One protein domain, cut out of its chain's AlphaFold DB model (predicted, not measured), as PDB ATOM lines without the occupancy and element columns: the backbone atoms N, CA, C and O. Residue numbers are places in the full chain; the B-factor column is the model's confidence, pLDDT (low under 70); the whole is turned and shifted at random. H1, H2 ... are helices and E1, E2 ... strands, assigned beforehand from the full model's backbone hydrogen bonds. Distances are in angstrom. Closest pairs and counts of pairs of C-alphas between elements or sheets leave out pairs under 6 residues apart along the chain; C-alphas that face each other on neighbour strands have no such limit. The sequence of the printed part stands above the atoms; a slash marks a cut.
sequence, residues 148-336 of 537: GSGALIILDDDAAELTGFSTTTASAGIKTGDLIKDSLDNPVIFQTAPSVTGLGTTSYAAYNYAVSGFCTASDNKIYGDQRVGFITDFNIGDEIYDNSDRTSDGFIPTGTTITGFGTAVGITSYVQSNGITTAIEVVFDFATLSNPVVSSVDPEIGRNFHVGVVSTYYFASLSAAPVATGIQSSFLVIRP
ATOM      1  N   GLY A 148      34.116 -26.705 -26.939       82.25
ATOM      2  CA  GLY A 148      34.283 -25.321 -26.484       82.25
ATOM      3  C   GLY A 148      35.728 -24.909 -26.172       82.25
ATOM      4  O   GLY A 148      35.964 -23.725 -25.944       82.25
ATOM      5  N   SER A 149      36.694 -25.833 -26.220       86.25
ATOM      6  CA  SER A 149      38.125 -25.534 -26.142       86.25
ATOM      7  C   SER A 149      38.786 -25.708 -27.508       86.25
ATOM      8  O   SER A 149      38.647 -26.745 -28.146       86.25
ATOM      9  N   GLY A 150      39.553 -24.709 -27.946       88.38
ATOM     10  CA  GLY A 150      40.439 -24.843 -29.106       88.38
ATOM     11  C   GLY A 150      41.746 -25.576 -28.788       88.38
ATOM     12  O   GLY A 150      42.616 -25.630 -29.643       88.38
ATOM     13  N   ALA A 151      41.941 -26.084 -27.570       91.88
ATOM     14  CA  ALA A 151      43.164 -26.785 -27.187       91.88
ATOM     15  C   ALA A 151      43.001 -28.304 -27.330       91.88
ATOM     16  O   ALA A 151      42.143 -28.896 -26.670       91.88
ATOM     17  N   LEU A 152      43.862 -28.917 -28.142       95.06
ATOM     18  CA  LEU A 152      44.087 -30.360 -28.187       95.06
ATOM     19  C   LEU A 152      45.252 -30.702 -27.259       95.06
ATOM     20  O   LEU A 152      46.387 -30.318 -27.542       95.06
ATOM     21  N   ILE A 153      44.974 -31.385 -26.151       94.44
ATOM     22  CA  ILE A 153      45.988 -31.751 -25.157       94.44
ATOM     23  C   ILE A 153      46.675 -33.033 -25.604       94.44
ATOM     24  O   ILE A 153      46.013 -34.054 -25.731       94.44
ATOM     25  N   ILE A 154      47.985 -32.988 -25.825       94.12
ATOM     26  CA  ILE A 154      48.759 -34.122 -26.338       94.12
ATOM     27  C   ILE A 154      49.366 -34.861 -25.147       94.12
ATOM     28  O   ILE A 154      50.088 -34.264 -24.343       94.12
ATOM     29  N   LEU A 155      49.035 -36.145 -25.029       92.25
ATOM     30  CA  LEU A 155      49.387 -37.001 -23.896       92.25
ATOM     31  C   LEU A 155      50.372 -38.114 -24.278       92.25
ATOM     32  O   LEU A 155      50.663 -38.963 -23.439       92.25
ATOM     33  N   ASP A 156      50.883 -38.096 -25.508       91.06
ATOM     34  CA  ASP A 156      51.894 -39.044 -25.975       91.06
ATOM     35  C   ASP A 156      53.200 -38.933 -25.179       91.06
ATOM     36  O   ASP A 156      53.598 -37.854 -24.721       91.06
ATOM     37  N   ASP A 157      53.909 -40.055 -25.058       89.81
ATOM     38  CA  ASP A 157      55.205 -40.116 -24.372       89.81
ATOM     39  C   ASP A 157      56.249 -39.193 -25.032       89.81
ATOM     40  O   ASP A 157      57.138 -38.658 -24.362       89.81
ATOM     41  N   ASP A 158      56.126 -38.964 -26.342       88.56
ATOM     42  CA  ASP A 158      56.969 -38.089 -27.155       88.56
ATOM     43  C   ASP A 158      56.318 -36.723 -27.452       88.56
ATOM     44  O   ASP A 158      56.788 -35.983 -28.321       88.56
ATOM     45  N   ALA A 159      55.297 -36.311 -26.686       89.19
ATOM     46  CA  ALA A 159      54.566 -35.056 -26.895       89.19
ATOM     47  C   ALA A 159      55.473 -33.813 -27.007       89.19
ATOM     48  O   ALA A 159      55.173 -32.882 -27.761       89.19
ATOM     49  N   ALA A 160      56.605 -33.794 -26.294       88.12
ATOM     50  CA  ALA A 160      57.601 -32.725 -26.389       88.12
ATOM     51  C   ALA A 160      58.262 -32.652 -27.780       88.12
ATOM     52  O   ALA A 160      58.544 -31.560 -28.274       88.12
ATOM     53  N   GLU A 161      58.514 -33.794 -28.420       89.19
ATOM     54  CA  GLU A 161      59.069 -33.875 -29.774       89.19
ATOM     55  C   GLU A 161      58.007 -33.503 -30.813       89.19
ATOM     56  O   GLU A 161      58.258 -32.659 -31.679       89.19
ATOM     57  N   LEU A 162      56.788 -34.032 -30.662       89.62
ATOM     58  CA  LEU A 162      55.655 -33.713 -31.536       89.62
ATOM     59  C   LEU A 162      55.382 -32.206 -31.592       89.62
ATOM     60  O   LEU A 162      55.148 -31.659 -32.669       89.62
ATOM     61  N   THR A 163      55.478 -31.520 -30.453       88.69
ATOM     62  CA  THR A 163      55.225 -30.075 -30.338       88.69
ATOM     63  C   THR A 163      56.470 -29.194 -30.493       88.69
ATOM     64  O   THR A 163      56.358 -27.969 -30.459       88.69
ATOM     65  N   GLY A 164      57.655 -29.780 -30.694       84.69
ATOM     66  CA  GLY A 164      58.901 -29.032 -30.904       84.69
ATOM     67  C   GLY A 164      59.469 -28.347 -29.660       84.69
ATOM     68  O   GLY A 164      60.307 -27.455 -29.784       84.69
ATOM     69  N   PHE A 165      59.029 -28.749 -28.468       84.38
ATOM     70  CA  PHE A 165      59.587 -28.302 -27.188       84.38
ATOM     71  C   PHE A 165      60.681 -29.238 -26.656       84.38
ATOM     72  O   PHE A 165      61.254 -28.992 -25.592       84.38
ATOM     73  N   SER A 166      61.000 -30.297 -27.399       79.69
ATOM     74  CA  SER A 166      62.139 -31.154 -27.114       79.69
ATOM     75  C   SER A 166      63.466 -30.418 -27.304       79.69
ATOM     76  O   SER A 166      63.653 -29.622 -28.222       79.69
ATOM     77  N   THR A 167      64.426 -30.715 -26.428       71.75
ATOM     78  CA  THR A 167      65.807 -30.216 -26.538       71.75
ATOM     79  C   THR A 167      66.723 -31.178 -27.298       71.75
ATOM     80  O   THR A 167      67.867 -30.827 -27.587       71.75
ATOM     81  N   THR A 168      66.239 -32.382 -27.627       70.12
ATOM     82  CA  THR A 168      67.000 -33.442 -28.311       70.12
ATOM     83  C   THR A 168      66.761 -33.460 -29.819       70.12
ATOM     84  O   THR A 168      67.673 -33.798 -30.575       70.12
ATOM     85  N   THR A 169      65.576 -33.052 -30.270       63.16
ATOM     86  CA  THR A 169      65.152 -33.050 -31.676       63.16
ATOM     87  C   THR A 169      64.815 -31.631 -32.125       63.16
ATOM     88  O   THR A 169      63.971 -30.957 -31.550       63.16
ATOM     89  N   ALA A 170      65.486 -31.154 -33.179       61.00
ATOM     90  CA  ALA A 170      65.355 -29.775 -33.664       61.00
ATOM     91  C   ALA A 170      64.123 -29.527 -34.562       61.00
ATOM     92  O   ALA A 170      63.981 -28.434 -35.109       61.00
ATOM     93  N   SER A 171      63.258 -30.526 -34.762       68.56
ATOM     94  CA  SER A 171      62.079 -30.417 -35.626       68.56
ATOM     95  C   SER A 171      60.836 -30.874 -34.879       68.56
ATOM     96  O   SER A 171      60.792 -32.009 -34.419       68.56
ATOM     97  N   ALA A 172      59.822 -30.009 -34.832       79.69
ATOM     98  CA  ALA A 172      58.480 -30.380 -34.401       79.69
ATOM     99  C   ALA A 172      57.847 -31.338 -35.422       79.69
ATOM    100  O   ALA A 172      57.972 -31.115 -36.636       79.69
ATOM    101  N   GLY A 173      57.172 -32.382 -34.938       86.12
ATOM    102  CA  GLY A 173      56.341 -33.247 -35.780       86.12
ATOM    103  C   GLY A 173      55.136 -32.483 -36.339       86.12
ATOM    104  O   GLY A 173      54.923 -32.447 -37.556       86.12
ATOM    105  N   ILE A 174      54.419 -31.799 -35.444       92.50
ATOM    106  CA  ILE A 174      53.257 -30.952 -35.727       92.50
ATOM    107  C   ILE A 174      53.731 -29.535 -36.061       92.50
ATOM    108  O   ILE A 174      54.613 -28.984 -35.400       92.50
ATOM    109  N   LYS A 175      53.134 -28.915 -37.078       91.56
ATOM    110  CA  LYS A 175      53.427 -27.543 -37.508       91.56
ATOM    111  C   LYS A 175      52.158 -26.705 -37.586       91.56
ATOM    112  O   LYS A 175      51.061 -27.213 -37.793       91.56
ATOM    113  N   THR A 176      52.318 -25.390 -37.455       90.94
ATOM    114  CA  THR A 176      51.237 -24.441 -37.747       90.94
ATOM    115  C   THR A 176      50.762 -24.626 -39.189       90.94
ATOM    116  O   THR A 176      51.584 -24.676 -40.103       90.94
ATOM    117  N   GLY A 177      49.447 -24.711 -39.379       88.81
ATOM    118  CA  GLY A 177      48.805 -25.000 -40.661       88.81
ATOM    119  C   GLY A 177      48.498 -26.481 -40.903       88.81
ATOM    120  O   GLY A 177      47.701 -26.764 -41.792       88.81
ATOM    121  N   ASP A 178      49.056 -27.410 -40.116       92.88
ATOM    122  CA  ASP A 178      48.651 -28.819 -40.179       92.88
ATOM    123  C   ASP A 178      47.185 -28.964 -39.728       92.88
ATOM    124  O   ASP A 178      46.714 -28.222 -38.864       92.88
ATOM    125  N   LEU A 179      46.452 -29.906 -40.314       93.75
ATOM    126  CA  LEU A 179      45.044 -30.179 -40.034       93.75
ATOM    127  C   LEU A 179      44.913 -31.380 -39.102       93.75
ATOM    128  O   LEU A 179      45.660 -32.348 -39.234       93.75
ATOM    129  N   ILE A 180      43.940 -31.336 -38.194       94.12
ATOM    130  CA  ILE A 180      43.669 -32.425 -37.248       94.12
ATOM    131  C   ILE A 180      42.369 -33.139 -37.615       94.12
ATOM    132  O   ILE A 180      41.333 -32.500 -37.815       94.12
ATOM    133  N   LYS A 181      42.402 -34.472 -37.653       92.19
ATOM    134  CA  LYS A 181      41.222 -35.323 -37.852       92.19
ATOM    135  C   LYS A 181      41.220 -36.496 -36.891       92.19
ATOM    136  O   LYS A 181      42.258 -37.073 -36.623       92.19
ATOM    137  N   ASP A 182      40.049 -36.886 -36.409       91.88
ATOM    138  CA  ASP A 182      39.884 -38.134 -35.657       91.88
ATOM    139  C   ASP A 182      39.729 -39.356 -36.580       91.88
ATOM    140  O   ASP A 182      40.138 -40.458 -36.236       91.88
ATOM    141  N   SER A 183      39.174 -39.165 -37.777       88.38
ATOM    142  CA  SER A 183      39.067 -40.191 -38.818       88.38
ATOM    143  C   SER A 183      38.917 -39.526 -40.187       88.38
ATOM    144  O   SER A 183      38.268 -38.479 -40.290       88.38
ATOM    145  N   LEU A 184      39.500 -40.124 -41.230       84.56
ATOM    146  CA  LEU A 184      39.298 -39.676 -42.612       84.56
ATOM    147  C   LEU A 184      37.894 -40.038 -43.122       84.56
ATOM    148  O   LEU A 184      37.234 -39.196 -43.726       84.56
ATOM    149  N   ASP A 185      37.404 -41.236 -42.791       76.50
ATOM    150  CA  ASP A 185      36.138 -41.768 -43.315       76.50
ATOM    151  C   ASP A 185      34.907 -41.334 -42.516       76.50
ATOM    152  O   ASP A 185      33.863 -41.003 -43.081       76.50
ATOM    153  N   ASN A 186      34.991 -41.389 -41.183       84.00
ATOM    154  CA  ASN A 186      33.833 -41.174 -40.316       84.00
ATOM    155  C   ASN A 186      34.187 -40.331 -39.082       84.00
ATOM    156  O   ASN A 186      34.259 -40.854 -37.966       84.00
ATOM    157  N   PRO A 187      34.419 -39.025 -39.274       86.50
ATOM    158  CA  PRO A 187      34.762 -38.110 -38.196       86.50
ATOM    159  C   PRO A 187      33.578 -37.854 -37.253       86.50
ATOM    160  O   PRO A 187      32.492 -37.449 -37.678       86.50
ATOM    161  N   VAL A 188      33.808 -38.010 -35.952       90.69
ATOM    162  CA  VAL A 188      32.841 -37.759 -34.875       90.69
ATOM    163  C   VAL A 188      33.254 -36.553 -34.030       90.69
ATOM    164  O   VAL A 188      32.404 -35.731 -33.684       90.69
ATOM    165  N   ILE A 189      34.546 -36.423 -33.715       91.44
ATOM    166  CA  ILE A 189      35.072 -35.356 -32.847       91.44
ATOM    167  C   ILE A 189      35.265 -34.064 -33.646       91.44
ATOM    168  O   ILE A 189      34.802 -32.995 -33.235       91.44
ATOM    169  N   PHE A 190      35.898 -34.172 -34.816       91.25
ATOM    170  CA  PHE A 190      36.194 -33.058 -35.710       91.25
ATOM    171  C   PHE A 190      35.479 -33.251 -37.049       91.25
ATOM    172  O   PHE A 190      36.049 -33.752 -38.018       91.25
ATOM    173  N   GLN A 191      34.207 -32.838 -37.135       83.50
ATOM    174  CA  GLN A 191      33.437 -32.927 -38.389       83.50
ATOM    175  C   GLN A 191      34.114 -32.150 -39.531       83.50
ATOM    176  O   GLN A 191      34.279 -32.677 -40.631       83.50
ATOM    177  N   THR A 192      34.601 -30.946 -39.238       82.44
ATOM    178  CA  THR A 192      35.564 -30.203 -40.066       82.44
ATOM    179  C   THR A 192      36.973 -30.418 -39.525       82.44
ATOM    180  O   THR A 192      37.112 -30.605 -38.322       82.44
ATOM    181  N   ALA A 193      38.010 -30.361 -40.365       87.88
ATOM    182  CA  ALA A 193      39.396 -30.493 -39.911       87.88
ATOM    183  C   ALA A 193      39.948 -29.124 -39.462       87.88
ATOM    184  O   ALA A 193      40.233 -28.289 -40.320       87.88
ATOM    185  N   PRO A 194      40.066 -28.832 -38.152       91.94
ATOM    186  CA  PRO A 194      40.676 -27.585 -37.720       91.94
ATOM    187  C   PRO A 194      42.175 -27.575 -38.019       91.94
ATOM    188  O   PRO A 194      42.859 -28.592 -37.902       91.94
ATOM    189  N   SER A 195      42.690 -26.391 -38.334       92.81
ATOM    190  CA  SER A 195      44.116 -26.152 -38.522       92.81
ATOM    191  C   SER A 195      44.800 -25.794 -37.205       92.81
ATOM    192  O   SER A 195      44.243 -25.100 -36.349       92.81
ATOM    193  N   VAL A 196      46.041 -26.245 -37.047       94.44
ATOM    194  CA  VAL A 196      46.907 -25.888 -35.927       94.44
ATOM    195  C   VAL A 196      47.333 -24.431 -36.087       94.44
ATOM    196  O   VAL A 196      48.009 -24.056 -37.040       94.44
ATOM    197  N   THR A 197      46.957 -23.597 -35.127       94.44
ATOM    198  CA  THR A 197      47.258 -22.157 -35.080       94.44
ATOM    199  C   THR A 197      48.454 -21.834 -34.189       94.44
ATOM    200  O   THR A 197      49.066 -20.778 -34.332       94.44
ATOM    201  N   GLY A 198      48.830 -22.747 -33.294       93.06
ATOM    202  CA  GLY A 198      49.959 -22.575 -32.389       93.06
ATOM    203  C   GLY A 198      50.225 -23.821 -31.555       93.06
ATOM    204  O   GLY A 198      49.387 -24.717 -31.478       93.06
ATOM    205  N   LEU A 199      51.396 -23.861 -30.929       93.69
ATOM    206  CA  LEU A 199      51.842 -24.941 -30.052       93.69
ATOM    207  C   LEU A 199      52.296 -24.335 -28.726       93.69
ATOM    208  O   LEU A 199      52.830 -23.223 -28.694       93.69
ATOM    209  N   GLY A 200      52.084 -25.053 -27.630       91.25
ATOM    210  CA  GLY A 200      52.463 -24.561 -26.315       91.25
ATOM    211  C   GLY A 200      52.312 -25.597 -25.220       91.25
ATOM    212  O   GLY A 200      52.085 -26.780 -25.463       91.25
ATOM    213  N   THR A 201      52.407 -25.110 -23.990       91.38
ATOM    214  CA  THR A 201      52.098 -25.876 -22.788       91.38
ATOM    215  C   THR A 201      50.924 -25.242 -22.060       91.38
ATOM    216  O   THR A 201      50.835 -24.016 -21.987       91.38
ATOM    217  N   THR A 202      50.052 -26.057 -21.482       89.31
ATOM    218  CA  THR A 202      48.922 -25.600 -20.672       89.31
ATOM    219  C   THR A 202      48.793 -26.437 -19.406       89.31
ATOM    220  O   THR A 202      49.266 -27.570 -19.347       89.31
ATOM    221  N   SER A 203      48.169 -25.871 -18.374       86.88
ATOM    222  CA  SER A 203      47.795 -26.634 -17.181       86.88
ATOM    223  C   SER A 203      46.518 -27.411 -17.474       86.88
ATOM    224  O   SER A 203      45.536 -26.822 -17.924       86.88
ATOM    225  N   TYR A 204      46.537 -28.722 -17.257       87.06
ATOM    226  CA  TYR A 204      45.410 -29.594 -17.561       87.06
ATOM    227  C   TYR A 204      45.342 -30.774 -16.588       87.06
ATOM    228  O   TYR A 204      46.371 -31.284 -16.145       87.06
ATOM    229  N   ALA A 205      44.127 -31.205 -16.252       84.06
ATOM    230  CA  ALA A 205      43.862 -32.316 -15.344       84.06
ATOM    231  C   ALA A 205      43.708 -33.645 -16.111       84.06
ATOM    232  O   ALA A 205      42.604 -34.164 -16.259       84.06
ATOM    233  N   ALA A 206      44.811 -34.190 -16.641       75.06
ATOM    234  CA  ALA A 206      44.761 -35.390 -17.489       75.06
ATOM    235  C   ALA A 206      44.511 -36.699 -16.712       75.06
ATOM    236  O   ALA A 206      43.916 -37.638 -17.237       75.06
ATOM    237  N   TYR A 207      44.942 -36.798 -15.456       73.81
ATOM    238  CA  TYR A 207      44.778 -38.023 -14.668       73.81
ATOM    239  C   TYR A 207      43.713 -37.837 -13.603       73.81
ATOM    240  O   TYR A 207      43.756 -36.856 -12.868       73.81
ATOM    241  N   ASN A 208      42.785 -38.793 -13.522       77.00
ATOM    242  CA  ASN A 208      41.681 -38.768 -12.572       77.00
ATOM    243  C   ASN A 208      41.840 -39.901 -11.549       77.00
ATOM    244  O   ASN A 208      41.703 -41.078 -11.890       77.00
ATOM    245  N   TYR A 209      42.153 -39.559 -10.301       82.75
ATOM    246  CA  TYR A 209      42.356 -40.527  -9.224       82.75
ATOM    247  C   TYR A 209      41.087 -40.677  -8.396       82.75
ATOM    248  O   TYR A 209      40.591 -39.697  -7.849       82.75
ATOM    249  N   ALA A 210      40.573 -41.901  -8.275       83.56
ATOM    250  CA  ALA A 210      39.423 -42.176  -7.424       83.56
ATOM    251  C   ALA A 210      39.805 -42.092  -5.937       83.56
ATOM    252  O   ALA A 210      40.759 -42.734  -5.492       83.56
ATOM    253  N   VAL A 211      39.018 -41.343  -5.172       83.50
ATOM    254  CA  VAL A 211      39.161 -41.149  -3.725       83.50
ATOM    255  C   VAL A 211      37.819 -41.395  -3.052       83.50
ATOM    256  O   VAL A 211      36.774 -41.121  -3.639       83.50
ATOM    257  N   SER A 212      37.815 -41.900  -1.820       85.88
ATOM    258  CA  SER A 212      36.570 -42.137  -1.077       85.88
ATOM    259  C   SER A 212      36.414 -41.120   0.041       85.88
ATOM    260  O   SER A 212      37.365 -40.805   0.759       85.88
ATOM    261  N   GLY A 213      35.204 -40.594   0.191       88.75
ATOM    262  CA  GLY A 213      34.925 -39.630   1.238       88.75
ATOM    263  C   GLY A 213      33.454 -39.304   1.396       88.75
ATOM    264  O   GLY A 213      32.574 -39.913   0.790       88.75
ATOM    265  N   PHE A 214      33.193 -38.294   2.210       89.69
ATOM    266  CA  PHE A 214      31.870 -37.731   2.418       89.69
ATOM    267  C   PHE A 214      31.936 -36.206   2.471       89.69
ATOM    268  O   PHE A 214      32.994 -35.599   2.634       89.69
ATOM    269  N   CYS A 215      30.785 -35.568   2.322       89.88
ATOM    270  CA  CYS A 215      30.655 -34.120   2.271       89.88
ATOM    271  C   CYS A 215      29.329 -33.697   2.896       89.88
ATOM    272  O   CYS A 215      28.390 -34.488   2.990       89.88
ATOM    273  N   THR A 216      29.235 -32.438   3.313       90.00
ATOM    274  CA  THR A 216      27.992 -31.863   3.840       90.00
ATOM    275  C   THR A 216      27.545 -30.734   2.922       90.00
ATOM    276  O   THR A 216      28.354 -29.891   2.546       90.00
ATOM    277  N   ALA A 217      26.265 -30.706   2.556       90.06
ATOM    278  CA  ALA A 217      25.701 -29.656   1.718       90.06
ATOM    279  C   ALA A 217      25.982 -28.267   2.314       90.06
ATOM    280  O   ALA A 217      25.817 -28.050   3.515       90.06
ATOM    281  N   SER A 218      26.351 -27.313   1.457       89.31
ATOM    282  CA  SER A 218      26.781 -25.949   1.812       89.31
ATOM    283  C   SER A 218      28.113 -25.833   2.571       89.31
ATOM    284  O   SER A 218      28.555 -24.709   2.807       89.31
ATOM    285  N   ASP A 219      28.773 -26.940   2.926       91.38
ATOM    286  CA  ASP A 219      30.183 -26.929   3.340       91.38
ATOM    287  C   ASP A 219      31.073 -26.896   2.091       91.38
ATOM    288  O   ASP A 219      30.662 -27.324   1.015       91.38
ATOM    289  N   ASN A 220      32.300 -26.408   2.210       92.00
ATOM    290  CA  ASN A 220      33.280 -26.407   1.127       92.00
ATOM    291  C   ASN A 220      34.373 -27.444   1.374       92.00
ATOM    292  O   ASN A 220      35.543 -27.189   1.109       92.00
ATOM    293  N   LYS A 221      34.018 -28.600   1.936       90.81
ATOM    294  CA  LYS A 221      34.982 -29.635   2.300       90.81
ATOM    295  C   LYS A 221      34.513 -31.008   1.873       90.81
ATOM    296  O   LYS A 221      33.332 -31.341   1.988       90.81
ATOM    297  N   ILE A 222      35.479 -31.812   1.452       89.38
ATOM    298  CA  ILE A 222      35.328 -33.258   1.350       89.38
ATOM    299  C   ILE A 222      36.230 -33.877   2.398       89.38
ATOM    300  O   ILE A 222      37.413 -33.550   2.474       89.38
ATOM    301  N   TYR A 223      35.644 -34.746   3.206       88.56
ATOM    302  CA  TYR A 223      36.304 -35.466   4.278       88.56
ATOM    303  C   TYR A 223      36.611 -36.877   3.792       88.56
ATOM    304  O   TYR A 223      35.722 -37.576   3.306       88.56
ATOM    305  N   GLY A 224      37.860 -37.301   3.933       86.19
ATOM    306  CA  GLY A 224      38.278 -38.658   3.634       86.19
ATOM    307  C   GLY A 224      37.682 -39.623   4.644       86.19
ATOM    308  O   GLY A 224      37.787 -39.420   5.852       86.19
ATOM    309  N   ASP A 225      37.083 -40.700   4.151       80.12
ATOM    310  CA  ASP A 225      36.533 -41.771   4.991       80.12
ATOM    311  C   ASP A 225      37.562 -42.878   5.294       80.12
ATOM    312  O   ASP A 225      37.236 -43.881   5.930       80.12
ATOM    313  N   GLN A 226      38.804 -42.684   4.831       73.00
ATOM    314  CA  GLN A 226      39.946 -43.595   4.954       73.00
ATOM    315  C   GLN A 226      39.746 -44.968   4.282       73.00
ATOM    316  O   GLN A 226      40.511 -45.896   4.548       73.00
ATOM    317  N   ARG A 227      38.754 -45.119   3.389       72.06
ATOM    318  CA  ARG A 227      38.501 -46.381   2.666       72.06
ATOM    319  C   ARG A 227      39.318 -46.499   1.386       72.06
ATOM    320  O   ARG A 227      39.791 -47.587   1.066       72.06
ATOM    321  N   VAL A 228      39.489 -45.389   0.667       69.56
ATOM    322  CA  VAL A 228      40.294 -45.282  -0.561       69.56
ATOM    323  C   VAL A 228      41.070 -43.970  -0.499       69.56
ATOM    324  O   VAL A 228      40.475 -42.941  -0.183       69.56
ATOM    325  N   GLY A 229      42.388 -44.044  -0.742       64.69
ATOM    326  CA  GLY A 229      43.385 -42.991  -0.504       64.69
ATOM    327  C   GLY A 229      42.887 -41.569  -0.769       64.69
ATOM    328  O   GLY A 229      42.288 -41.306  -1.803       64.69
ATOM    329  N   PHE A 230      43.116 -40.669   0.192       67.12
ATOM    330  CA  PHE A 230      42.506 -39.336   0.190       67.12
ATOM    331  C   PHE A 230      43.526 -38.181   0.201       67.12
ATOM    332  O   PHE A 230      43.212 -37.126  -0.338       67.12
ATOM    333  N   ILE A 231      44.743 -38.344   0.759       60.69
ATOM    334  CA  ILE A 231      45.732 -37.241   0.877       60.69
ATOM    335  C   ILE A 231      47.200 -37.708   0.798       60.69
ATOM    336  O   ILE A 231      47.974 -37.476   1.724       60.69
ATOM    337  N   THR A 232      47.642 -38.365  -0.274       61.31
ATOM    338  CA  THR A 232      49.101 -38.566  -0.455       61.31
ATOM    339  C   THR A 232      49.680 -37.894  -1.686       61.31
ATOM    340  O   THR A 232      50.852 -37.535  -1.645       61.31
ATOM    341  N   ASP A 233      48.874 -37.623  -2.717       65.00
ATOM    342  CA  ASP A 233      49.402 -37.240  -4.035       65.00
ATOM    343  C   ASP A 233      48.678 -36.043  -4.690       65.00
ATOM    344  O   ASP A 233      48.827 -35.816  -5.887       65.00
ATOM    345  N   PHE A 234      47.905 -35.260  -3.924       82.06
ATOM    346  CA  PHE A 234      47.136 -34.111  -4.439       82.06
ATOM    347  C   PHE A 234      47.704 -32.771  -3.975       82.06
ATOM    348  O   PHE A 234      48.213 -32.643  -2.859       82.06
ATOM    349  N   ASN A 235      47.554 -31.747  -4.809       85.19
ATOM    350  CA  ASN A 235      48.034 -30.394  -4.572       85.19
ATOM    351  C   ASN A 235      46.889 -29.373  -4.546       85.19
ATOM    352  O   ASN A 235      45.796 -29.579  -5.070       85.19
ATOM    353  N   ILE A 236      47.160 -28.218  -3.934       87.38
ATOM    354  CA  ILE A 236      46.288 -27.048  -4.068       87.38
ATOM    355  C   ILE A 236      46.270 -26.640  -5.546       87.38
ATOM    356  O   ILE A 236      47.326 -26.433  -6.138       87.38
ATOM    357  N   GLY A 237      45.075 -26.490  -6.112       85.06
ATOM    358  CA  GLY A 237      44.847 -26.195  -7.526       85.06
ATOM    359  C   GLY A 237      44.320 -27.378  -8.337       85.06
ATOM    360  O   GLY A 237      43.756 -27.131  -9.399       85.06
ATOM    361  N   ASP A 238      44.428 -28.613  -7.833       87.94
ATOM    362  CA  ASP A 238      43.865 -29.792  -8.502       87.94
ATOM    363  C   ASP A 238      42.336 -29.709  -8.584       87.94
ATOM    364  O   ASP A 238      41.673 -29.174  -7.684       87.94
ATOM    365  N   GLU A 239      41.772 -30.226  -9.675       89.06
ATOM    366  CA  GLU A 239      40.327 -30.246  -9.900       89.06
ATOM    367  C   GLU A 239      39.689 -31.440  -9.189       89.06
ATOM    368  O   GLU A 239      40.301 -32.499  -9.049       89.06
ATOM    369  N   ILE A 240      38.449 -31.282  -8.730       87.88
ATOM    370  CA  ILE A 240      37.710 -32.365  -8.084       87.88
ATOM    371  C   ILE A 240      36.339 -32.561  -8.722       87.88
ATOM    372  O   ILE A 240      35.591 -31.612  -8.972       87.88
ATOM    373  N   TYR A 241      36.016 -33.824  -8.950       87.44
ATOM    374  CA  TYR A 241      34.812 -34.293  -9.611       87.44
ATOM    375  C   TYR A 241      34.136 -35.352  -8.739       87.44
ATOM    376  O   TYR A 241      34.763 -36.022  -7.920       87.44
ATOM    377  N   ASP A 242      32.838 -35.537  -8.906       85.25
ATOM    378  CA  ASP A 242      32.045 -36.591  -8.257       85.25
ATOM    379  C   ASP A 242      31.640 -37.704  -9.247       85.25
ATOM    380  O   ASP A 242      30.861 -38.593  -8.883       85.25
ATOM    381  N   ASN A 243      32.216 -37.666 -10.457       81.88
ATOM    382  CA  ASN A 243      32.095 -38.633 -11.548       81.88
ATOM    383  C   ASN A 243      33.486 -38.915 -12.176       81.88
ATOM    384  O   ASN A 243      34.356 -38.040 -12.206       81.88
ATOM    385  N   SER A 244      33.708 -40.145 -12.653       75.69
ATOM    386  CA  SER A 244      34.953 -40.596 -13.292       75.69
ATOM    387  C   SER A 244      35.262 -39.881 -14.605       75.69
ATOM    388  O   SER A 244      36.433 -39.723 -14.947       75.69
ATOM    389  N   ASP A 245      34.241 -39.377 -15.298       71.44
ATOM    390  CA  ASP A 245      34.375 -38.756 -16.622       71.44
ATOM    391  C   ASP A 245      34.743 -37.261 -16.547       71.44
ATOM    392  O   ASP A 245      34.503 -36.507 -17.485       71.44
ATOM    393  N   ARG A 246      35.304 -36.812 -15.411       77.12
ATOM    394  CA  ARG A 246      35.660 -35.405 -15.131       77.12
ATOM    395  C   ARG A 246      34.458 -34.448 -15.245       77.12
ATOM    396  O   ARG A 246      34.567 -33.318 -15.717       77.12
ATOM    397  N   THR A 247      33.285 -34.913 -14.813       76.50
ATOM    398  CA  THR A 247      32.016 -34.163 -14.827       76.50
ATOM    399  C   THR A 247      31.375 -34.101 -13.436       76.50
ATOM    400  O   THR A 247      31.951 -34.585 -12.462       76.50
ATOM    401  N   SER A 248      30.205 -33.454 -13.342       79.50
ATOM    402  CA  SER A 248      29.415 -33.353 -12.113       79.50
ATOM    403  C   SER A 248      28.172 -34.257 -12.154       79.50
ATOM    404  O   SER A 248      27.335 -34.107 -13.043       79.50
ATOM    405  N   ASP A 249      28.005 -35.109 -11.147       83.50
ATOM    406  CA  ASP A 249      26.794 -35.867 -10.797       83.50
ATOM    407  C   ASP A 249      25.846 -35.063  -9.877       83.50
ATOM    408  O   ASP A 249      24.823 -35.575  -9.410       83.50
ATOM    409  N   GLY A 250      26.169 -33.796  -9.600       82.25
ATOM    410  CA  GLY A 250      25.339 -32.880  -8.818       82.25
ATOM    411  C   GLY A 250      25.655 -32.814  -7.320       82.25
ATOM    412  O   GLY A 250      24.894 -32.194  -6.577       82.25
ATOM    413  N   PHE A 251      26.759 -33.405  -6.856       86.31
ATOM    414  CA  PHE A 251      27.295 -33.205  -5.504       86.31
ATOM    415  C   PHE A 251      28.320 -32.076  -5.498       86.31
ATOM    416  O   PHE A 251      28.233 -31.182  -4.661       86.31
ATOM    417  N   ILE A 252      29.255 -32.077  -6.445       87.75
ATOM    418  CA  ILE A 252      30.290 -31.046  -6.565       87.75
ATOM    419  C   ILE A 252      29.988 -30.166  -7.782       87.75
ATOM    420  O   ILE A 252      29.795 -30.707  -8.868       87.75
ATOM    421  N   PRO A 253      29.972 -28.827  -7.661       87.00
ATOM    422  CA  PRO A 253      29.846 -27.953  -8.824       87.00
ATOM    423  C   PRO A 253      30.983 -28.166  -9.836       87.00
ATOM    424  O   PRO A 253      32.143 -28.313  -9.448       87.00
ATOM    425  N   THR A 254      30.682 -28.113 -11.132       83.50
ATOM    426  CA  THR A 254      31.705 -28.176 -12.190       83.50
ATOM    427  C   THR A 254      32.748 -27.062 -12.026       83.50
ATOM    428  O   THR A 254      32.395 -25.921 -11.728       83.50
ATOM    429  N   GLY A 255      34.030 -27.384 -12.237       81.12
ATOM    430  CA  GLY A 255      35.146 -26.434 -12.107       81.12
ATOM    431  C   GLY A 255      35.586 -26.170 -10.662       81.12
ATOM    432  O   GLY A 255      36.207 -25.146 -10.379       81.12
ATOM    433  N   THR A 256      35.236 -27.055  -9.725       89.12
ATOM    434  CA  THR A 256      35.690 -26.961  -8.334       89.12
ATOM    435  C   THR A 256      37.131 -27.445  -8.201       89.12
ATOM    436  O   THR A 256      37.506 -28.477  -8.748       89.12
ATOM    437  N   THR A 257      37.928 -26.705  -7.434       91.44
ATOM    438  CA  THR A 257      39.356 -26.963  -7.212       91.44
ATOM    439  C   THR A 257      39.675 -27.058  -5.728       91.44
ATOM    440  O   THR A 257      38.978 -26.482  -4.884       91.44
ATOM    441  N   ILE A 258      40.754 -27.762  -5.401       90.62
ATOM    442  CA  ILE A 258      41.278 -27.850  -4.041       90.62
ATOM    443  C   ILE A 258      42.000 -26.543  -3.691       90.62
ATOM    444  O   ILE A 258      42.902 -26.097  -4.394       90.62
ATOM    445  N   THR A 259      41.625 -25.928  -2.574       92.94
ATOM    446  CA  THR A 259      42.181 -24.657  -2.072       92.94
ATOM    447  C   THR A 259      43.003 -24.816  -0.794       92.94
ATOM    448  O   THR A 259      43.711 -23.893  -0.396       92.94
ATOM    449  N   GLY A 260      42.942 -25.980  -0.149       90.62
ATOM    450  CA  GLY A 260      43.717 -26.267   1.052       90.62
ATOM    451  C   GLY A 260      43.440 -27.657   1.604       90.62
ATOM    452  O   GLY A 260      42.444 -28.281   1.256       90.62
ATOM    453  N   PHE A 261      44.299 -28.111   2.510       90.19
ATOM    454  CA  PHE A 261      44.138 -29.369   3.233       90.19
ATOM    455  C   PHE A 261      44.115 -29.109   4.734       90.19
ATOM    456  O   PHE A 261      44.714 -28.145   5.221       90.19
ATOM    457  N   GLY A 262      43.435 -29.970   5.477       88.44
ATOM    458  CA  GLY A 262      43.407 -29.892   6.926       88.44
ATOM    459  C   GLY A 262      42.856 -31.153   7.563       88.44
ATOM    460  O   GLY A 262      42.482 -32.105   6.888       88.44
ATOM    461  N   THR A 263      42.795 -31.132   8.888       88.25
ATOM    462  CA  THR A 263      42.231 -32.213   9.696       88.25
ATOM    463  C   THR A 263      41.074 -31.678  10.524       88.25
ATOM    464  O   THR A 263      41.196 -30.620  11.149       88.25
ATOM    465  N   ALA A 264      39.963 -32.401  10.567       84.62
ATOM    466  CA  ALA A 264      38.822 -32.119  11.427       84.62
ATOM    467  C   ALA A 264      38.611 -33.282  12.397       84.62
ATOM    468  O   ALA A 264      38.782 -34.439  12.034       84.62
ATOM    469  N   VAL A 265      38.219 -32.984  13.634       82.31
ATOM    470  CA  VAL A 265      37.839 -34.017  14.602       82.31
ATOM    471  C   VAL A 265      36.336 -34.235  14.493       82.31
ATOM    472  O   VAL A 265      35.554 -33.327  14.773       82.31
ATOM    473  N   GLY A 266      35.941 -35.428  14.064       76.06
ATOM    474  CA  GLY A 266      34.568 -35.900  14.144       76.06
ATOM    475  C   GLY A 266      34.373 -36.827  15.341       76.06
ATOM    476  O   GLY A 266      35.328 -37.344  15.919       76.06
ATOM    477  N   ILE A 267      33.117 -37.047  15.713       73.88
ATOM    478  CA  ILE A 267      32.743 -37.998  16.760       73.88
ATOM    479  C   ILE A 267      31.976 -39.127  16.084       73.88
ATOM    480  O   ILE A 267      30.916 -38.882  15.514       73.88
ATOM    481  N   THR A 268      32.499 -40.350  16.152       73.12
ATOM    482  CA  THR A 268      31.769 -41.546  15.714       73.12
ATOM    483  C   THR A 268      31.398 -42.411  16.906       73.12
ATOM    484  O   THR A 268      31.988 -42.317  17.985       73.12
ATOM    485  N   SER A 269      30.387 -43.249  16.725       76.19
ATOM    486  CA  SER A 269      29.926 -44.164  17.756       76.19
ATOM    487  C   SER A 269      30.526 -45.549  17.522       76.19
ATOM    488  O   SER A 269      30.452 -46.093  16.425       76.19
ATOM    489  N   TYR A 270      31.144 -46.120  18.552       76.00
ATOM    490  CA  TYR A 270      31.693 -47.471  18.525       76.00
ATOM    491  C   TYR A 270      30.980 -48.325  19.571       76.00
ATOM    492  O   TYR A 270      30.761 -47.898  20.707       76.00
ATOM    493  N   VAL A 271      30.608 -49.543  19.185       79.00
ATOM    494  CA  VAL A 271      30.013 -50.518  20.099       79.00
ATOM    495  C   VAL A 271      31.145 -51.306  20.745       79.00
ATOM    496  O   VAL A 271      31.857 -52.051  20.070       79.00
ATOM    497  N   GLN A 272      31.330 -51.138  22.056       79.00
ATOM    498  CA  GLN A 272      32.318 -51.933  22.779       79.00
ATOM    499  C   GLN A 272      31.896 -53.405  22.821       79.00
ATOM    500  O   GLN A 272      30.726 -53.747  22.644       79.00
ATOM    501  N   SER A 273      32.828 -54.302  23.146       78.69
ATOM    502  CA  SER A 273      32.556 -55.746  23.255       78.69
ATOM    503  C   SER A 273      31.489 -56.113  24.300       78.69
ATOM    504  O   SER A 273      31.020 -57.246  24.328       78.69
ATOM    505  N   ASN A 274      31.110 -55.171  25.169       83.56
ATOM    506  CA  ASN A 274      30.039 -55.298  26.159       83.56
ATOM    507  C   ASN A 274      28.668 -54.780  25.660       83.56
ATOM    508  O   ASN A 274      27.719 -54.747  26.439       83.56
ATOM    509  N   GLY A 275      28.559 -54.368  24.391       78.56
ATOM    510  CA  GLY A 275      27.326 -53.864  23.781       78.56
ATOM    511  C   GLY A 275      27.001 -52.396  24.079       78.56
ATOM    512  O   GLY A 275      25.959 -51.915  23.644       78.56
ATOM    513  N   ILE A 276      27.859 -51.672  24.805       83.56
ATOM    514  CA  ILE A 276      27.676 -50.242  25.076       83.56
ATOM    515  C   ILE A 276      28.183 -49.438  23.880       83.56
ATOM    516  O   ILE A 276      29.341 -49.558  23.484       83.56
ATOM    517  N   THR A 277      27.342 -48.570  23.330       81.81
ATOM    518  CA  THR A 277      27.763 -47.598  22.318       81.81
ATOM    519  C   THR A 277      28.444 -46.416  23.002       81.81
ATOM    520  O   THR A 277      27.835 -45.732  23.821       81.81
ATOM    521  N   THR A 278      29.717 -46.184  22.693       82.31
ATOM    522  CA  THR A 278      30.512 -45.062  23.213       82.31
ATOM    523  C   THR A 278      30.963 -44.171  22.064       82.31
ATOM    524  O   THR A 278      31.285 -44.664  20.988       82.31
ATOM    525  N   ALA A 279      30.994 -42.863  22.297       78.19
ATOM    526  CA  ALA A 279      31.552 -41.900  21.359       78.19
ATOM    527  C   ALA A 279      33.086 -41.946  21.391       78.19
ATOM    528  O   ALA A 279      33.683 -41.901  22.467       78.19
ATOM    529  N   ILE A 280      33.714 -42.019  20.222       80.12
ATOM    530  CA  ILE A 280      35.159 -41.863  20.051       80.12
ATOM    531  C   ILE A 280      35.430 -40.702  19.099       80.12
ATOM    532  O   ILE A 280      34.671 -40.462  18.157       80.12
ATOM    533  N   GLU A 281      36.517 -39.984  19.354       80.38
ATOM    534  CA  GLU A 281      37.021 -38.964  18.442       80.38
ATOM    535  C   GLU A 281      37.773 -39.642  17.295       80.38
ATOM    536  O   GLU A 281      38.641 -40.488  17.517       80.38
ATOM    537  N   VAL A 282      37.433 -39.263  16.068       80.88
ATOM    538  CA  VAL A 282      38.129 -39.685  14.852       80.88
ATOM    539  C   VAL A 282      38.610 -38.436  14.142       80.88
ATOM    540  O   VAL A 282      37.853 -37.487  13.945       80.88
ATOM    541  N   VAL A 283      39.886 -38.426  13.773       83.62
ATOM    542  CA  VAL A 283      40.466 -37.347  12.977       83.62
ATOM    543  C   VAL A 283      40.243 -37.680  11.507       83.62
ATOM    544  O   VAL A 283      40.742 -38.690  11.015       83.62
ATOM    545  N   PHE A 284      39.475 -36.834  10.831       84.81
ATOM    546  CA  PHE A 284      39.243 -36.889   9.400       84.81
ATOM    547  C   PHE A 284      40.135 -35.886   8.689       84.81
ATOM    548  O   PHE A 284      40.154 -34.695   8.996       84.81
ATOM    549  N   ASP A 285      40.830 -36.395   7.697       87.62
ATOM    550  CA  ASP A 285      41.547 -35.642   6.690       87.62
ATOM    551  C   ASP A 285      40.536 -34.983   5.742       87.62
ATOM    552  O   ASP A 285      39.588 -35.637   5.313       87.62
ATOM    553  N   PHE A 286      40.678 -33.693   5.425       89.31
ATOM    554  CA  PHE A 286      39.783 -33.009   4.487       89.31
ATOM    555  C   PHE A 286      40.520 -32.147   3.462       89.31
ATOM    556  O   PHE A 286      41.537 -31.515   3.758       89.31
ATOM    557  N   ALA A 287      39.938 -32.068   2.265       89.88
ATOM    558  CA  ALA A 287      40.283 -31.094   1.239       89.88
ATOM    559  C   ALA A 287      39.254 -29.956   1.260       89.88
ATOM    560  O   ALA A 287      38.048 -30.195   1.260       89.88
ATOM    561  N   THR A 288      39.734 -28.715   1.300       92.62
ATOM    562  CA  THR A 288      38.919 -27.503   1.173       92.62
ATOM    563  C   THR A 288      38.743 -27.186  -0.300       92.62
ATOM    564  O   THR A 288      39.710 -27.192  -1.056       92.62
ATOM    565  N   LEU A 289      37.529 -26.862  -0.701       92.88
ATOM    566  CA  LEU A 289      37.111 -26.646  -2.070       92.88
ATOM    567  C   LEU A 289      36.873 -25.160  -2.338       92.88
ATOM    568  O   LEU A 289      36.467 -24.409  -1.446       92.88
ATOM    569  N   SER A 290      37.111 -24.740  -3.579       94.44
ATOM    570  CA  SER A 290      36.840 -23.374  -4.038       94.44
ATOM    571  C   SER A 290      35.348 -23.046  -4.076       94.44
ATOM    572  O   SER A 290      34.974 -21.897  -3.838       94.44
ATOM    573  N   ASN A 291      34.500 -24.053  -4.297       92.81
ATOM    574  CA  ASN A 291      33.047 -23.934  -4.258       92.81
ATOM    575  C   ASN A 291      32.449 -24.814  -3.146       92.81
ATOM    576  O   ASN A 291      32.966 -25.903  -2.882       92.81
ATOM    577  N   PRO A 292      31.341 -24.388  -2.513       91.88
ATOM    578  CA  PRO A 292      30.578 -25.243  -1.614       91.88
ATOM    579  C   PRO A 292      29.979 -26.450  -2.343       91.88
ATOM    580  O   PRO A 292      29.558 -26.359  -3.496       91.88
ATOM    581  N   VAL A 293      29.883 -27.566  -1.631       91.50
ATOM    582  CA  VAL A 293      29.253 -28.798  -2.092       91.50
ATOM    583  C   VAL A 293      27.730 -28.622  -2.117       91.50
ATOM    584  O   VAL A 293      27.136 -28.031  -1.212       91.50
ATOM    585  N   VAL A 294      27.082 -29.140  -3.160       91.00
ATOM    586  CA  VAL A 294      25.642 -28.981  -3.422       91.00
ATOM    587  C   VAL A 294      24.797 -29.922  -2.561       91.00
ATOM    588  O   VAL A 294      23.721 -29.542  -2.102       91.00
ATOM    589  N   SER A 295      25.285 -31.140  -2.314       89.88
ATOM    590  CA  SER A 295      24.549 -32.190  -1.603       89.88
ATOM    591  C   SER A 295      25.421 -32.905  -0.567       89.88
ATOM    592  O   SER A 295      26.646 -32.946  -0.680       89.88
ATOM    593  N   SER A 296      24.782 -33.470   0.458       90.56
ATOM    594  CA  SER A 296      25.462 -34.241   1.500       90.56
ATOM    595  C   SER A 296      25.643 -35.699   1.081       90.56
ATOM    596  O   SER A 296      24.759 -36.295   0.467       90.56
ATOM    597  N   VAL A 297      26.755 -36.294   1.500       89.12
ATOM    598  CA  VAL A 297      27.019 -37.736   1.449       89.12
ATOM    599  C   VAL A 297      27.111 -38.240   2.882       89.12
ATOM    600  O   VAL A 297      27.746 -37.608   3.724       89.12
ATOM    601  N   ASP A 298      26.463 -39.368   3.165       84.50
ATOM    602  CA  ASP A 298      26.490 -39.976   4.494       84.50
ATOM    603  C   ASP A 298      27.906 -40.505   4.816       84.50
ATOM    604  O   ASP A 298      28.441 -41.288   4.021       84.50
ATOM    605  N   PRO A 299      28.522 -40.117   5.950       79.38
ATOM    606  CA  PRO A 299      29.851 -40.585   6.350       79.38
ATOM    607  C   PRO A 299      29.950 -42.103   6.569       79.38
ATOM    608  O   PRO A 299      31.041 -42.661   6.460       79.38
ATOM    609  N   GLU A 300      28.847 -42.801   6.857       78.12
ATOM    610  CA  GLU A 300      28.832 -44.262   6.997       78.12
ATOM    611  C   GLU A 300      28.751 -44.982   5.643       78.12
ATOM    612  O   GLU A 300      29.198 -46.127   5.524       78.12
ATOM    613  N   ILE A 301      28.241 -44.322   4.601       80.31
ATOM    614  CA  ILE A 301      28.129 -44.893   3.250       80.31
ATOM    615  C   ILE A 301      29.359 -44.532   2.414       80.31
ATOM    616  O   ILE A 301      29.935 -45.422   1.788       80.31
ATOM    617  N   GLY A 302      29.796 -43.273   2.466       78.38
ATOM    618  CA  GLY A 302      30.857 -42.734   1.615       78.38
ATOM    619  C   GLY A 302      30.447 -42.638   0.139       78.38
ATOM    620  O   GLY A 302      29.419 -43.167  -0.295       78.38
ATOM    621  N   ARG A 303      31.247 -41.928  -0.653       85.81
ATOM    622  CA  ARG A 303      31.110 -41.816  -2.108       85.81
ATOM    623  C   ARG A 303      32.493 -41.732  -2.747       85.81
ATOM    624  O   ARG A 303      33.410 -41.149  -2.171       85.81
ATOM    625  N   ASN A 304      32.598 -42.262  -3.963       86.44
ATOM    626  CA  ASN A 304      33.759 -42.037  -4.810       86.44
ATOM    627  C   ASN A 304      33.714 -40.620  -5.388       86.44
ATOM    628  O   ASN A 304      32.799 -40.266  -6.135       86.44
ATOM    629  N   PHE A 305      34.724 -39.839  -5.052       87.31
ATOM    630  CA  PHE A 305      35.098 -38.628  -5.759       87.31
ATOM    631  C   PHE A 305      36.309 -38.931  -6.633       87.31
ATOM    632  O   PHE A 305      36.944 -39.977  -6.496       87.31
ATOM    633  N   HIS A 306      36.631 -38.024  -7.539       86.38
ATOM    634  CA  HIS A 306      37.780 -38.166  -8.405       86.38
ATOM    635  C   HIS A 306      38.567 -36.861  -8.443       86.38
ATOM    636  O   HIS A 306      37.984 -35.790  -8.598       86.38
ATOM    637  N   VAL A 307      39.881 -36.950  -8.249       84.50
ATOM    638  CA  VAL A 307      40.783 -35.798  -8.266       84.50
ATOM    639  C   VAL A 307      41.543 -35.785  -9.583       84.50
ATOM    640  O   VAL A 307      42.319 -36.698  -9.876       84.50
ATOM    641  N   GLY A 308      41.308 -34.731 -10.359       83.81
ATOM    642  CA  GLY A 308      42.039 -34.395 -11.566       83.81
ATOM    643  C   GLY A 308      43.349 -33.697 -11.220       83.81
ATOM    644  O   GLY A 308      43.334 -32.510 -10.894       83.81
ATOM    645  N   VAL A 309      44.475 -34.408 -11.302       81.94
ATOM    646  CA  VAL A 309      45.789 -33.823 -10.986       81.94
ATOM    647  C   VAL A 309      46.191 -32.862 -12.095       81.94
ATOM    648  O   VAL A 309      46.460 -33.275 -13.230       81.94
ATOM    649  N   VAL A 310      46.229 -31.571 -11.766       85.19
ATOM    650  CA  VAL A 310      46.565 -30.509 -12.709       85.19
ATOM    651  C   VAL A 310      48.077 -30.476 -12.863       85.19
ATOM    652  O   VAL A 310      48.833 -30.202 -11.932       85.19
ATOM    653  N   SER A 311      48.543 -30.767 -14.070       85.31
ATOM    654  CA  SER A 311      49.957 -30.697 -14.433       85.31
ATOM    655  C   SER A 311      50.127 -29.944 -15.742       85.31
ATOM    656  O   SER A 311      49.156 -29.599 -16.414       85.31
ATOM    657  N   THR A 312      51.371 -29.619 -16.084       88.50
ATOM    658  CA  THR A 312      51.674 -28.960 -17.356       88.50
ATOM    659  C   THR A 312      51.776 -30.005 -18.460       88.50
ATOM    660  O   THR A 312      52.628 -30.885 -18.384       88.50
ATOM    661  N   TYR A 313      50.933 -29.882 -19.483       91.06
ATOM    662  CA  TYR A 313      50.914 -30.738 -20.668       91.06
ATOM    663  C   TYR A 313      51.159 -29.923 -21.931       91.06
ATOM    664  O   TYR A 313      50.887 -28.720 -21.974       91.06
ATOM    665  N   TYR A 314      51.657 -30.588 -22.968       94.12
ATOM    666  CA  TYR A 314      51.781 -30.002 -24.296       94.12
ATOM    667  C   TYR A 314      50.412 -29.941 -24.969       94.12
ATOM    668  O   TYR A 314      49.563 -30.808 -24.764       94.12
ATOM    669  N   PHE A 315      50.177 -28.903 -25.765       94.38
ATOM    670  CA  PHE A 315      48.938 -28.779 -26.515       94.38
ATOM    671  C   PHE A 315      49.147 -28.109 -27.872       94.38
ATOM    672  O   PHE A 315      50.071 -27.310 -28.062       94.38
ATOM    673  N   ALA A 316      48.230 -28.407 -28.789       95.12
ATOM    674  CA  ALA A 316      48.055 -27.684 -30.038       95.12
ATOM    675  C   ALA A 316      46.804 -26.799 -29.961       95.12
ATOM    676  O   ALA A 316      45.723 -27.252 -29.587       95.12
ATOM    677  N   SER A 317      46.955 -25.522 -30.311       95.44
ATOM    678  CA  SER A 317      45.847 -24.583 -30.481       95.44
ATOM    679  C   SER A 317      45.234 -24.779 -31.860       95.44
ATOM    680  O   SER A 317      45.947 -24.763 -32.860       95.44
ATOM    681  N   LEU A 318      43.918 -24.906 -31.930       95.31
ATOM    682  CA  LEU A 318      43.150 -25.237 -33.123       95.31
ATOM    683  C   LEU A 318      42.293 -24.050 -33.572       95.31
ATOM    684  O   LEU A 318      41.812 -23.270 -32.750       95.31
ATOM    685  N   SER A 319      42.083 -23.918 -34.883       93.00
ATOM    686  CA  SER A 319      41.252 -22.855 -35.469       93.00
ATOM    687  C   SER A 319      39.759 -22.995 -35.148       93.00
ATOM    688  O   SER A 319      39.027 -22.006 -35.184       93.00
ATOM    689  N   ALA A 320      39.313 -24.203 -34.793       91.62
ATOM    690  CA  ALA A 320      37.962 -24.492 -34.334       91.62
ATOM    691  C   ALA A 320      37.980 -25.521 -33.194       91.62
ATOM    692  O   ALA A 320      38.829 -26.412 -33.155       91.62
ATOM    693  N   ALA A 321      37.029 -25.390 -32.269       90.94
ATOM    694  CA  ALA A 321      36.822 -26.351 -31.188       90.94
ATOM    695  C   ALA A 321      36.137 -27.631 -31.714       90.94
ATOM    696  O   ALA A 321      35.357 -27.547 -32.670       90.94
ATOM    697  N   PRO A 322      36.373 -28.800 -31.092       92.56
ATOM    698  CA  PRO A 322      35.691 -30.035 -31.462       92.56
ATOM    699  C   PRO A 322      34.189 -29.952 -31.159       92.56
ATOM    700  O   PRO A 322      33.753 -29.225 -30.259       92.56
ATOM    701  N   VAL A 323      33.389 -30.726 -31.896       91.69
ATOM    702  CA  VAL A 323      31.929 -30.799 -31.692       91.69
ATOM    703  C   VAL A 323      31.527 -31.853 -30.658       91.69
ATOM    704  O   VAL A 323      30.430 -31.784 -30.108       91.69
ATOM    705  N   ALA A 324      32.415 -32.808 -30.377       89.75
ATOM    706  CA  ALA A 324      32.239 -33.857 -29.380       89.75
ATOM    707  C   ALA A 324      33.517 -34.028 -28.548       89.75
ATOM    708  O   ALA A 324      34.590 -33.582 -28.944       89.75
ATOM    709  N   THR A 325      33.399 -34.652 -27.380       88.25
ATOM    710  CA  THR A 325      34.550 -34.932 -26.519       88.25
ATOM    711  C   THR A 325      35.305 -36.160 -27.017       88.25
ATOM    712  O   THR A 325      34.695 -37.205 -27.230       88.25
ATOM    713  N   GLY A 326      36.625 -36.046 -27.148       87.88
ATOM    714  CA  GLY A 326      37.541 -37.175 -27.288       87.88
ATOM    715  C   GLY A 326      38.503 -37.185 -26.113       87.88
ATOM    716  O   GLY A 326      39.314 -36.277 -26.007       87.88
ATOM    717  N   ILE A 327      38.397 -38.163 -25.217       87.44
ATOM    718  CA  ILE A 327      39.346 -38.360 -24.112       87.44
ATOM    719  C   ILE A 327      40.228 -39.549 -24.471       87.44
ATOM    720  O   ILE A 327      39.705 -40.566 -24.926       87.44
ATOM    721  N   GLN A 328      41.543 -39.414 -24.297       87.94
ATOM    722  CA  GLN A 328      42.555 -40.422 -24.629       87.94
ATOM    723  C   GLN A 328      42.346 -41.013 -26.031       87.94
ATOM    724  O   GLN A 328      42.377 -42.223 -26.237       87.94
ATOM    725  N   SER A 329      42.043 -40.135 -26.985       91.81
ATOM    726  CA  SER A 329      41.700 -40.490 -28.359       91.81
ATOM    727  C   SER A 329      42.892 -40.268 -29.286       91.81
ATOM    728  O   SER A 329      43.737 -39.415 -29.016       91.81
ATOM    729  N   SER A 330      42.934 -41.016 -30.386       94.00
ATOM    730  CA  SER A 330      43.954 -40.857 -31.422       94.00
ATOM    731  C   SER A 330      43.501 -39.861 -32.490       94.00
ATOM    732  O   SER A 330      42.307 -39.767 -32.787       94.00
ATOM    733  N   PHE A 331      44.448 -39.121 -33.071       94.88
ATOM    734  CA  PHE A 331      44.180 -38.134 -34.114       94.88
ATOM    735  C   PHE A 331      45.239 -38.187 -35.212       94.88
ATOM    736  O   PHE A 331      46.430 -38.314 -34.953       94.88
ATOM    737  N   LEU A 332      44.801 -38.021 -36.450       93.69
ATOM    738  CA  LEU A 332      45.636 -37.884 -37.630       93.69
ATOM    739  C   LEU A 332      46.024 -36.421 -37.819       93.69
ATOM    740  O   LEU A 332      45.183 -35.522 -37.712       93.69
ATOM    741  N   VAL A 333      47.292 -36.199 -38.154       93.75
ATOM    742  CA  VAL A 333      47.812 -34.887 -38.531       93.75
ATOM    743  C   VAL A 333      48.101 -34.892 -40.023       93.75
ATOM    744  O   VAL A 333      48.972 -35.616 -40.509       93.75
ATOM    745  N   ILE A 334      47.361 -34.064 -40.750       92.38
ATOM    746  CA  ILE A 334      47.434 -33.951 -42.204       92.38
ATOM    747  C   ILE A 334      48.141 -32.645 -42.535       92.38
ATOM    748  O   ILE A 334      47.691 -31.570 -42.143       92.38
ATOM    749  N   ARG A 335      49.241 -32.716 -43.277       91.19
ATOM    750  CA  ARG A 335      49.925 -31.522 -43.766       91.19
ATOM    751  C   ARG A 335      49.382 -31.164 -45.146       91.19
ATOM    752  O   ARG A 335      49.592 -31.950 -46.068       91.19
ATOM    753  N   PRO A 336      48.710 -30.012 -45.314       87.56
ATOM    754  CA  PRO A 336      48.225 -29.597 -46.621       87.56
ATOM    755  C   PRO A 336      49.393 -29.221 -47.542       87.56
ATOM    756  O   PRO A 336      50.416 -28.698 -47.089       87.56
TER     757      PRO A 336
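AT A GLANCE: This is residues 148 to 336 of the 537 residues of an uncharacterized protein of Euryarchaeota archaeon (UniProt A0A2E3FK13). Picture a rod made of two lobes joined by a long, twisted ribbon of two antiparallel strands, E3 and E8; at one end E1, H1 and the pair E2 and E9 gather round the ribbon, and at the other E4 and E5 pair with it, while the long hairpin of E6 and E7 runs out to the far tip at Asn 274. Long loops with no named element fill out both lobes. The printed part has 189 residues with one named helix and nine named strands, numbered along the chain from E1 to E9 with H1 between E1 and E2; seven of the strands are in a branched, twisted sheet whose neighbour pairs are antiparallel, and E2 and E9 make an antiparallel sheet of two. The class is mostly strand, though only 91 residues, under half, are in named elements. The whole is loose, with a radius of gyration of the C-alphas of 21.8 A, and spans 78 by 36 by 27 A.

HOW THE PARTS SIT: Look first at E1, residues 151 to 154, an edge strand antiparallel to E8, residues 303 to 318; N 152 and O 316 are 2.9 A apart, within hydrogen-bond range. Next comes H1, residues 159 to 162, which is on the branched sheet at a height of 8.8 A and only just over E8, with 3 of its 4 C-alphas falling on that strand. H1 is too short for any O i to N i+4 pair, and its one O i to N i+3 pair is not within range. Find E2, residues 179 to 181, antiparallel to E9, residues 326 to 335, with N 332 and O 181 2.7 A apart. E1 and E9 are near each other, with 8 pairs of C-alphas within 10 A. Then follow E3, residues 196 to 215, in staggered pairing: residues 196 to 213 pair with E8, where N 197 and O 317 are 2.7 A apart, and residues 213 to 215 pair with E4, residues 221 to 224. E3 and E4 form a hairpin, with N 214 and O 223 at 2.8 A. E5, residues 239 to 241, is an edge strand on the same side of E8 as E1, with E3 on the other side; N 241 and O 306 are 2.8 A apart. E6, residues 258 to 271, and E7, residues 277 to 289, form a hairpin, with N 270 and O 278 at 2.8 A. On the other side of E7 from E6 is E4, with N 224 and O 285 at 2.8 A. E2 and E7 are apart, as are E6 and E9.

IN THESE COORDINATES: Find C-alpha 151 at (43.164, -26.785, -27.187), where E1 begins. E3, the longest strand by residues, runs 42.3 A from C-alpha 196 at (46.907, -25.888, -35.927) to C-alpha 215 and bends by 88 degrees at residue 212. E6 covers 35.0 A, bending by 62 degrees at residue 261, and E7 comes back over 33.5 A, bending by 53 degrees at residue 285. E8 covers 37.2 A and bends by 82 degrees at residue 314. E9 covers 21.4 A, bends by 92 degrees at residue 329, and ends at C-alpha 335, (49.925, -31.522, -43.766). The short elements E1, H1, E2, E4 and E5 have three or four residues each.

THE WHOLE: The two C-alphas farthest apart, those of Asn 274 and Pro 336, are 79.3 A from each other. The printed part has no cut. Look for the long links from H1 to E2, E2 to E3, E4 to E5, E5 to E6 and E7 to E8. The mean pLDDT of the printed part is 85.6; the model's confidence is under 70 at residues 169 to 171 and 228 to 233.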